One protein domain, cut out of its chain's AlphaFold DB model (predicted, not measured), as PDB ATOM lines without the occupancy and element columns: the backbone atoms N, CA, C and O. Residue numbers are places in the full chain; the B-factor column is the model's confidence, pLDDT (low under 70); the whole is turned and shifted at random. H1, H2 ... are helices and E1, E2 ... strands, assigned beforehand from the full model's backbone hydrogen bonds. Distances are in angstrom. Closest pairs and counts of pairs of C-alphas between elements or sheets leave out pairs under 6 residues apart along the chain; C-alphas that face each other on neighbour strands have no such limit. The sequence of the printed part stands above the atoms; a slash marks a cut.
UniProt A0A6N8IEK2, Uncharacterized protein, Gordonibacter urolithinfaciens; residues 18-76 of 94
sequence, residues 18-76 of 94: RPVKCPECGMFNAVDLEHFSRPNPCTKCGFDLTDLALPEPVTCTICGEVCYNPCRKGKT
ATOM      1  N   ARG A  18     166.441 134.521 194.354       93.44
ATOM      2  CA  ARG A  18     165.403 134.434 193.322       93.44
ATOM      3  C   ARG A  18     164.268 135.427 193.565       93.44
ATOM      4  O   ARG A  18     163.739 135.480 194.672       93.44
ATOM      5  N   PRO A  19     163.876 136.215 192.550       95.19
ATOM      6  CA  PRO A  19     162.701 137.057 192.640       95.19
ATOM      7  C   PRO A  19     161.453 136.178 192.530       95.19
ATOM      8  O   PRO A  19     161.206 135.575 191.488       95.19
ATOM      9  N   VAL A  20     160.662 136.126 193.596       96.25
ATOM     10  CA  VAL A  20     159.386 135.406 193.649       96.25
ATOM     11  C   VAL A  20     158.269 136.414 193.871       96.25
ATOM     12  O   VAL A  20     158.336 137.245 194.779       96.25
ATOM     13  N   LYS A  21     157.231 136.355 193.035       97.88
ATOM     14  CA  LYS A  21     156.002 137.118 193.255       97.88
ATOM     15  C   LYS A  21     155.126 136.345 194.234       97.88
ATOM     16  O   LYS A  21     154.743 135.218 193.946       97.88
ATOM     17  N   CYS A  22     154.806 136.950 195.371       98.06
ATOM     18  CA  CYS A  22     153.922 136.340 196.354       98.06
ATOM     19  C   CYS A  22     152.514 136.149 195.757       98.06
ATOM     20  O   CYS A  22     151.947 137.137 195.270       98.06
ATOM     21  N   PRO A  23     151.943 134.930 195.804       97.88
ATOM     22  CA  PRO A  23     150.617 134.660 195.251       97.88
ATOM     23  C   PRO A  23     149.495 135.325 196.062       97.88
ATOM     24  O   PRO A  23     148.519 135.775 195.475       97.88
ATOM     25  N   GLU A  24     149.677 135.479 197.376       98.00
ATOM     26  CA  GLU A  24     148.659 136.033 198.279       98.00
ATOM     27  C   GLU A  24     148.522 137.560 198.183       98.00
ATOM     28  O   GLU A  24     147.423 138.105 198.176       98.00
ATOM     29  N   CYS A  25     149.643 138.290 198.121       97.62
ATOM     30  CA  CYS A  25     149.630 139.757 198.227       97.62
ATOM     31  C   CYS A  25     150.255 140.496 197.034       97.62
ATOM     32  O   CYS A  25     150.311 141.731 197.035       97.62
ATOM     33  N   GLY A  26     150.778 139.759 196.049       97.56
ATOM     34  CA  GLY A  26     151.375 140.292 194.824       97.56
ATOM     35  C   GLY A  26     152.767 140.920 194.970       97.56
ATOM     36  O   GLY A  26     153.336 141.337 193.963       97.56
ATOM     37  N   MET A  27     153.332 140.994 196.182       97.50
ATOM     38  CA  MET A  27     154.655 141.585 196.417       97.50
ATOM     39  C   MET A  27     155.783 140.706 195.866       97.50
ATOM     40  O   MET A  27     155.822 139.501 196.115       97.50
ATOM     41  N   PHE A  28     156.750 141.322 195.186       97.19
ATOM     42  CA  PHE A  28     157.992 140.658 194.799       97.19
ATOM     43  C   PHE A  28     158.967 140.589 195.973       97.19
ATOM     44  O   PHE A  28     159.244 141.598 196.617       97.19
ATOM     45  N   ASN A  29     159.504 139.400 196.226       96.44
ATOM     46  CA  ASN A  29     160.478 139.128 197.278       96.44
ATOM     47  C   ASN A  29     161.738 138.526 196.657       96.44
ATOM     48  O   ASN A  29     161.653 137.742 195.715       96.44
ATOM     49  N   ALA A  30     162.906 138.893 197.179       95.25
ATOM     50  CA  ALA A  30     164.173 138.274 196.809       95.25
ATOM     51  C   ALA A  30     164.477 137.139 197.796       95.25
ATOM     52  O   ALA A  30     165.085 137.380 198.836       95.25
ATOM     53  N   VAL A  31     164.024 135.930 197.466       94.88
ATOM     54  CA  VAL A  31     164.193 134.716 198.277       94.88
ATOM     55  C   VAL A  31     165.658 134.285 198.278       94.88
ATOM     56  O   VAL A  31     166.291 134.309 197.221       94.88
ATOM     57  N   ASP A  32     166.198 133.934 199.446       92.19
ATOM     58  CA  ASP A  32     167.592 133.519 199.618       92.19
ATOM     59  C   ASP A  32     167.743 132.010 199.377       92.19
ATOM     60  O   ASP A  32     167.114 131.197 200.048       92.19
ATOM     61  N   LEU A  33     168.573 131.647 198.398       89.50
ATOM     62  CA  LEU A  33     168.858 130.263 198.023       89.50
ATOM     63  C   LEU A  33     170.061 129.674 198.776       89.50
ATOM     64  O   LEU A  33     170.236 128.464 198.756       89.50
ATOM     65  N   GLU A  34     170.897 130.492 199.428       81.31
ATOM     66  CA  GLU A  34     172.025 130.001 200.241       81.31
ATOM     67  C   GLU A  34     171.554 129.475 201.607       81.31
ATOM     68  O   GLU A  34     172.208 128.626 202.208       81.31
ATOM     69  N   HIS A  35     170.401 129.952 202.085       78.12
ATOM     70  CA  HIS A  35     169.834 129.618 203.395       78.12
ATOM     71  C   HIS A  35     168.470 128.929 203.282       78.12
ATOM     72  O   HIS A  35     167.561 129.204 204.064       78.12
ATOM     73  N   PHE A  36     168.328 128.030 202.310       79.94
ATOM     74  CA  PHE A  36     167.053 127.379 201.999       79.94
ATOM     75  C   PHE A  36     166.539 126.429 203.092       79.94
ATOM     76  O   PHE A  36     165.350 126.147 203.176       79.94
ATOM     77  N   SER A  37     167.413 126.031 204.020       79.69
ATOM     78  CA  SER A  37     167.051 125.305 205.245       79.69
ATOM     79  C   SER A  37     166.179 126.110 206.222       79.69
ATOM     80  O   SER A  37     165.800 125.594 207.275       79.69
ATOM     81  N   ARG A  38     165.873 127.377 205.915       84.75
ATOM     82  CA  ARG A  38     164.996 128.248 206.702       84.75
ATOM     83  C   ARG A  38     163.824 128.739 205.845       84.75
ATOM     84  O   ARG A  38     164.034 129.046 204.672       84.75
ATOM     85  N   PRO A  39     162.624 128.903 206.435       90.12
ATOM     86  CA  PRO A  39     161.493 129.502 205.740       90.12
ATOM     87  C   PRO A  39     161.821 130.893 205.190       90.12
ATOM     88  O   PRO A  39     162.481 131.699 205.854       90.12
ATOM     89  N   ASN A  40     161.300 131.195 204.005       93.56
ATOM     90  CA  ASN A  40     161.427 132.479 203.327       93.56
ATOM     91  C   ASN A  40     160.062 133.183 203.290       93.56
ATOM     92  O   ASN A  40     159.380 133.166 202.261       93.56
ATOM     93  N   PRO A  41     159.630 133.814 204.397       96.19
ATOM     94  CA  PRO A  41     158.331 134.463 204.455       96.19
ATOM     95  C   PRO A  41     158.286 135.715 203.577       96.19
ATOM     96  O   PRO A  41     159.233 136.501 203.494       96.19
ATOM     97  N   CYS A  42     157.133 135.951 202.961       97.38
ATOM     98  CA  CYS A  42     156.830 137.195 202.276       97.38
ATOM     99  C   CYS A  42     156.937 138.372 203.251       97.38
ATOM    100  O   CYS A  42     156.235 138.414 204.261       97.38
ATOM    101  N   THR A  43     157.726 139.386 202.896       96.81
ATOM    102  CA  THR A  43     157.968 140.556 203.759       96.81
ATOM    103  C   THR A  43     156.723 141.407 204.040       96.81
ATOM    104  O   THR A  43     156.732 142.198 204.978       96.81
ATOM    105  N   LYS A  44     155.638 141.240 203.266       97.94
ATOM    106  CA  LYS A  44     154.360 141.946 203.470       97.94
ATOM    107  C   LYS A  44     153.306 141.145 204.226       97.94
ATOM    108  O   LYS A  44     152.604 141.724 205.044       97.94
ATOM    109  N   CYS A  45     153.126 139.865 203.903       97.75
ATOM    110  CA  CYS A  45     151.996 139.072 204.414       97.75
ATOM    111  C   CYS A  45     152.401 137.809 205.181       97.75
ATOM    112  O   CYS A  45     151.534 137.127 205.708       97.75
ATOM    113  N   GLY A  46     153.694 137.480 205.242       97.19
ATOM    114  CA  GLY A  46     154.195 136.314 205.970       97.19
ATOM    115  C   GLY A  46     154.024 134.965 205.266       97.19
ATOM    116  O   GLY A  46     154.557 133.984 205.768       97.19
ATOM    117  N   PHE A  47     153.346 134.898 204.112       97.31
ATOM    118  CA  PHE A  47     153.211 133.658 203.335       97.31
ATOM    119  C   PHE A  47     154.582 133.061 202.987       97.31
ATOM    120  O   PHE A  47     155.457 133.797 202.529       97.31
ATOM    121  N   ASP A  48     154.765 131.755 203.179       95.88
ATOM    122  CA  ASP A  48     156.038 131.079 202.920       95.88
ATOM    123  C   ASP A  48     156.301 130.945 201.412       95.88
ATOM    124  O   ASP A  48     155.527 130.344 200.671       95.88
ATOM    125  N   LEU A  49     157.395 131.543 200.939       96.25
ATOM    126  CA  LEU A  49     157.796 131.548 199.533       96.25
ATOM    127  C   LEU A  49     158.899 130.532 199.228       96.25
ATOM    128  O   LEU A  49     159.392 130.535 198.099       96.25
ATOM    129  N   THR A  50     159.305 129.711 200.204       92.75
ATOM    130  CA  THR A  50     160.437 128.780 200.078       92.75
ATOM    131  C   THR A  50     160.255 127.887 198.858       92.75
ATOM    132  O   THR A  50     160.965 128.067 197.874       92.75
ATOM    133  N   ASP A  51     159.218 127.054 198.821       92.25
ATOM    134  CA  ASP A  51     159.004 126.108 197.713       92.25
ATOM    135  C   ASP A  51     158.843 126.788 196.343       92.25
ATOM    136  O   ASP A  51     159.268 126.257 195.319       92.25
ATOM    137  N   LEU A  52     158.301 128.010 196.307       94.50
ATOM    138  CA  LEU A  52     158.131 128.781 195.069       94.50
ATOM    139  C   LEU A  52     159.460 129.261 194.472       94.50
ATOM    140  O   LEU A  52     159.532 129.596 193.287       94.50
ATOM    141  N   ALA A  53     160.509 129.346 195.286       92.88
ATOM    142  CA  ALA A  53     161.830 129.733 194.831       92.88
ATOM    143  C   ALA A  53     162.644 128.552 194.291       92.88
ATOM    144  O   ALA A  53     163.655 128.812 193.629       92.88
ATOM    145  N   LEU A  54     162.216 127.297 194.492       91.12
ATOM    146  CA  LEU A  54     162.979 126.124 194.070       91.12
ATOM    147  C   LEU A  54     163.204 126.105 192.547       91.12
ATOM    148  O   LEU A  54     162.261 126.182 191.751       91.12
ATOM    149  N   PRO A  55     164.461 126.085 192.081       91.38
ATOM    150  CA  PRO A  55     164.766 125.820 190.682       91.38
ATOM    151  C   PRO A  55     164.436 124.388 190.278       91.38
ATOM    152  O   PRO A  55     164.746 123.443 190.991       91.38
ATOM    153  N   GLU A  56     163.902 124.234 189.067       92.62
ATOM    154  CA  GLU A  56     163.901 122.938 188.398       92.62
ATOM    155  C   GLU A  56     165.348 122.518 188.086       92.62
ATOM    156  O   GLU A  56     166.086 123.296 187.451       92.62
ATOM    157  N   PRO A  57     165.759 121.308 188.509       95.75
ATOM    158  CA  PRO A  57     167.048 120.749 188.139       95.75
ATOM    159  C   PRO A  57     167.140 120.542 186.631       95.75
ATOM    160  O   PRO A  57     166.168 120.184 185.969       95.75
ATOM    161  N   VAL A  58     168.334 120.734 186.078       96.50
ATOM    162  CA  VAL A  58     168.606 120.492 184.653       96.50
ATOM    163  C   VAL A  58     169.926 119.761 184.486       96.50
ATOM    164  O   VAL A  58     170.823 119.889 185.321       96.50
ATOM    165  N   THR A  59     170.090 119.065 183.367       97.31
ATOM    166  CA  THR A  59     171.408 118.604 182.930       97.31
ATOM    167  C   THR A  59     172.231 119.810 182.487       97.31
ATOM    168  O   THR A  59     171.859 120.524 181.557       97.31
ATOM    169  N   CYS A  60     173.340 120.071 183.174       97.44
ATOM    170  CA  CYS A  60     174.222 121.189 182.875       97.44
ATOM    171  C   CYS A  60     174.916 120.963 181.530       97.44
ATOM    172  O   CYS A  60     175.714 120.039 181.394       97.44
ATOM    173  N   THR A  61     174.700 121.851 180.565       96.31
ATOM    174  CA  THR A  61     175.312 121.767 179.228       96.31
ATOM    175  C   THR A  61     176.839 121.880 179.244       96.31
ATOM    176  O   THR A  61     177.487 121.490 178.284       96.31
ATOM    177  N   ILE A  62     177.428 122.401 180.328       96.38
ATOM    178  CA  ILE A  62     178.885 122.531 180.477       96.38
ATOM    179  C   ILE A  62     179.525 121.195 180.854       96.38
ATOM    180  O   ILE A  62     180.569 120.871 180.312       96.38
ATOM    181  N   CYS A  63     178.951 120.452 181.807       96.75
ATOM    182  CA  CYS A  63     179.600 119.273 182.401       96.75
ATOM    183  C   CYS A  63     178.814 117.967 182.247       96.75
ATOM    184  O   CYS A  63     179.308 116.924 182.648       96.75
ATOM    185  N   GLY A  64     177.597 118.010 181.701       96.69
ATOM    186  CA  GLY A  64     176.754 116.834 181.472       96.69
ATOM    187  C   GLY A  64     176.077 116.273 182.726       96.69
ATOM    188  O   GLY A  64     175.334 115.304 182.633       96.69
ATOM    189  N   GLU A  65     176.291 116.878 183.895       97.69
ATOM    190  CA  GLU A  65     175.724 116.411 185.164       97.69
ATOM    191  C   GLU A  65     174.503 117.237 185.590       97.69
ATOM    192  O   GLU A  65     174.366 118.408 185.224       97.69
ATOM    193  N   VAL A  66     173.633 116.649 186.417       97.88
ATOM    194  CA  VAL A  66     172.477 117.349 187.003       97.88
ATOM    195  C   VAL A  66     172.953 118.511 187.880       97.88
ATOM    196  O   VAL A  66     173.849 118.356 188.712       97.88
ATOM    197  N   CYS A  67     172.355 119.684 187.676       97.38
ATOM    198  CA  CYS A  67     172.561 120.889 188.466       97.38
ATOM    199  C   CYS A  67     171.229 121.330 189.067       97.38
ATOM    200  O   CYS A  67     170.301 121.675 188.331       97.38
ATOM    201  N   TYR A  68     171.158 121.352 190.395       96.06
ATOM    202  CA  TYR A  68     169.933 121.685 191.119       96.06
ATOM    203  C   TYR A  68     169.642 123.184 191.112       96.06
ATOM    204  O   TYR A  68     168.485 123.562 191.100       96.06
ATOM    205  N   ASN A  69     170.656 124.048 191.000       95.81
ATOM    206  CA  ASN A  69     170.478 125.497 190.854       95.81
ATOM    207  C   ASN A  69     171.208 126.018 189.602       95.81
ATOM    208  O   ASN A  69     172.337 126.512 189.676       95.81
ATOM    209  N   PRO A  70     170.614 125.870 188.411       95.75
ATOM    210  CA  PRO A  70     171.309 126.149 187.165       95.75
ATOM    211  C   PRO A  70     171.483 127.642 186.873       95.75
ATOM    212  O   PRO A  70     170.536 128.430 186.885       95.75
ATOM    213  N   CYS A  71     172.709 128.009 186.491       95.75
ATOM    214  CA  CYS A  71     173.021 129.295 185.876       95.75
ATOM    215  C   CYS A  71     172.671 129.300 184.378       95.75
ATOM    216  O   CYS A  71     172.472 128.254 183.763       95.75
ATOM    217  N   ARG A  72     172.654 130.478 183.749       94.31
ATOM    218  CA  ARG A  72     172.343 130.633 182.322       94.31
ATOM    219  C   ARG A  72     173.329 129.881 181.431       94.31
ATOM    220  O   ARG A  72     172.899 129.245 180.476       94.31
ATOM    221  N   LYS A  73     174.627 129.903 181.754       93.25
ATOM    222  CA  LYS A  73     175.639 129.168 180.975       93.25
ATOM    223  C   LYS A  73     175.376 127.663 180.959       93.25
ATOM    224  O   LYS A  73     175.465 127.069 179.899       93.25
ATOM    225  N   GLY A  74     174.985 127.081 182.096       93.44
ATOM    226  CA  GLY A  74     174.656 125.656 182.204       93.44
ATOM    227  C   GLY A  74     173.361 125.245 181.498       93.44
ATOM    228  O   GLY A  74     173.067 124.059 181.442       93.44
ATOM    229  N   LYS A  75     172.588 126.205 180.975       93.81
ATOM    230  CA  LYS A  75     171.407 125.975 180.125       93.81
ATOM    231  C   LYS A  75     171.647 126.344 178.659       93.81
ATOM    232  O   LYS A  75     170.758 126.169 177.837       93.81
ATOM    233  N   THR A  76     172.799 126.934 178.352       93.44
ATOM    234  CA  THR A  76     173.130 127.407 177.005       93.44
ATOM    235  C   THR A  76     173.960 126.338 176.316       93.44
ATOM    236  O   THR A  76     174.879 125.798 176.930       93.44
TER     237      THR A  76
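What this domain is: This is residues 18 to 76 of the 94 residues of an uncharacterized protein of Gordonibacter urolithinfaciens (UniProt A0A6N8IEK2). The printed part has little regular structure and forms two lobes joined by a thin stretch near residues 54 to 57. The larger lobe holds the short hairpin E1 and E2, a long loop and the small helix H1; the other, residues 58 to 76, has no named element, and in it residues 58 to 59 pair with residues 66 to 67. The 59 residues have two named strands, antiparallel, then one named helix, mixed in class, with only 13 residues in named elements. The whole is loose and elongated, radius of gyration of the C-alphas 13.5 A, spanning 40 by 21 by 12 A.

Where its parts are: E1, residues 18 to 21, begins at C-alpha 18 (165.403, 134.434, 193.322) and is 9.8 A long. E2, residues 28 to 32, is 12.9 A long. H1, residues 50 to 53, is 5.5 A long and ends at C-alpha 53 (161.830, 129.733, 194.831).

How they stand to each other: E1 and E2 form an antiparallel hairpin at 146 degrees, with N 20 and O 29 2.8 A apart, within hydrogen-bond range. The closest C-alphas of E1 and H1, Arg 18 and Ala 53, are 6.1 A apart. H1 is too short for an O i to N i+4 pair; its one O i to N i+3 pair is within range. Residues 58 to 59 pair antiparallel with residues 66 to 67.

The domain as a whole: The C-alphas farthest apart, Cys 45 and Cys 63, are 40.5 A apart. The link from E2 to H1, 17 residues, is long. The printed part has no cut, and no printed residue is under 70 in pLDDT.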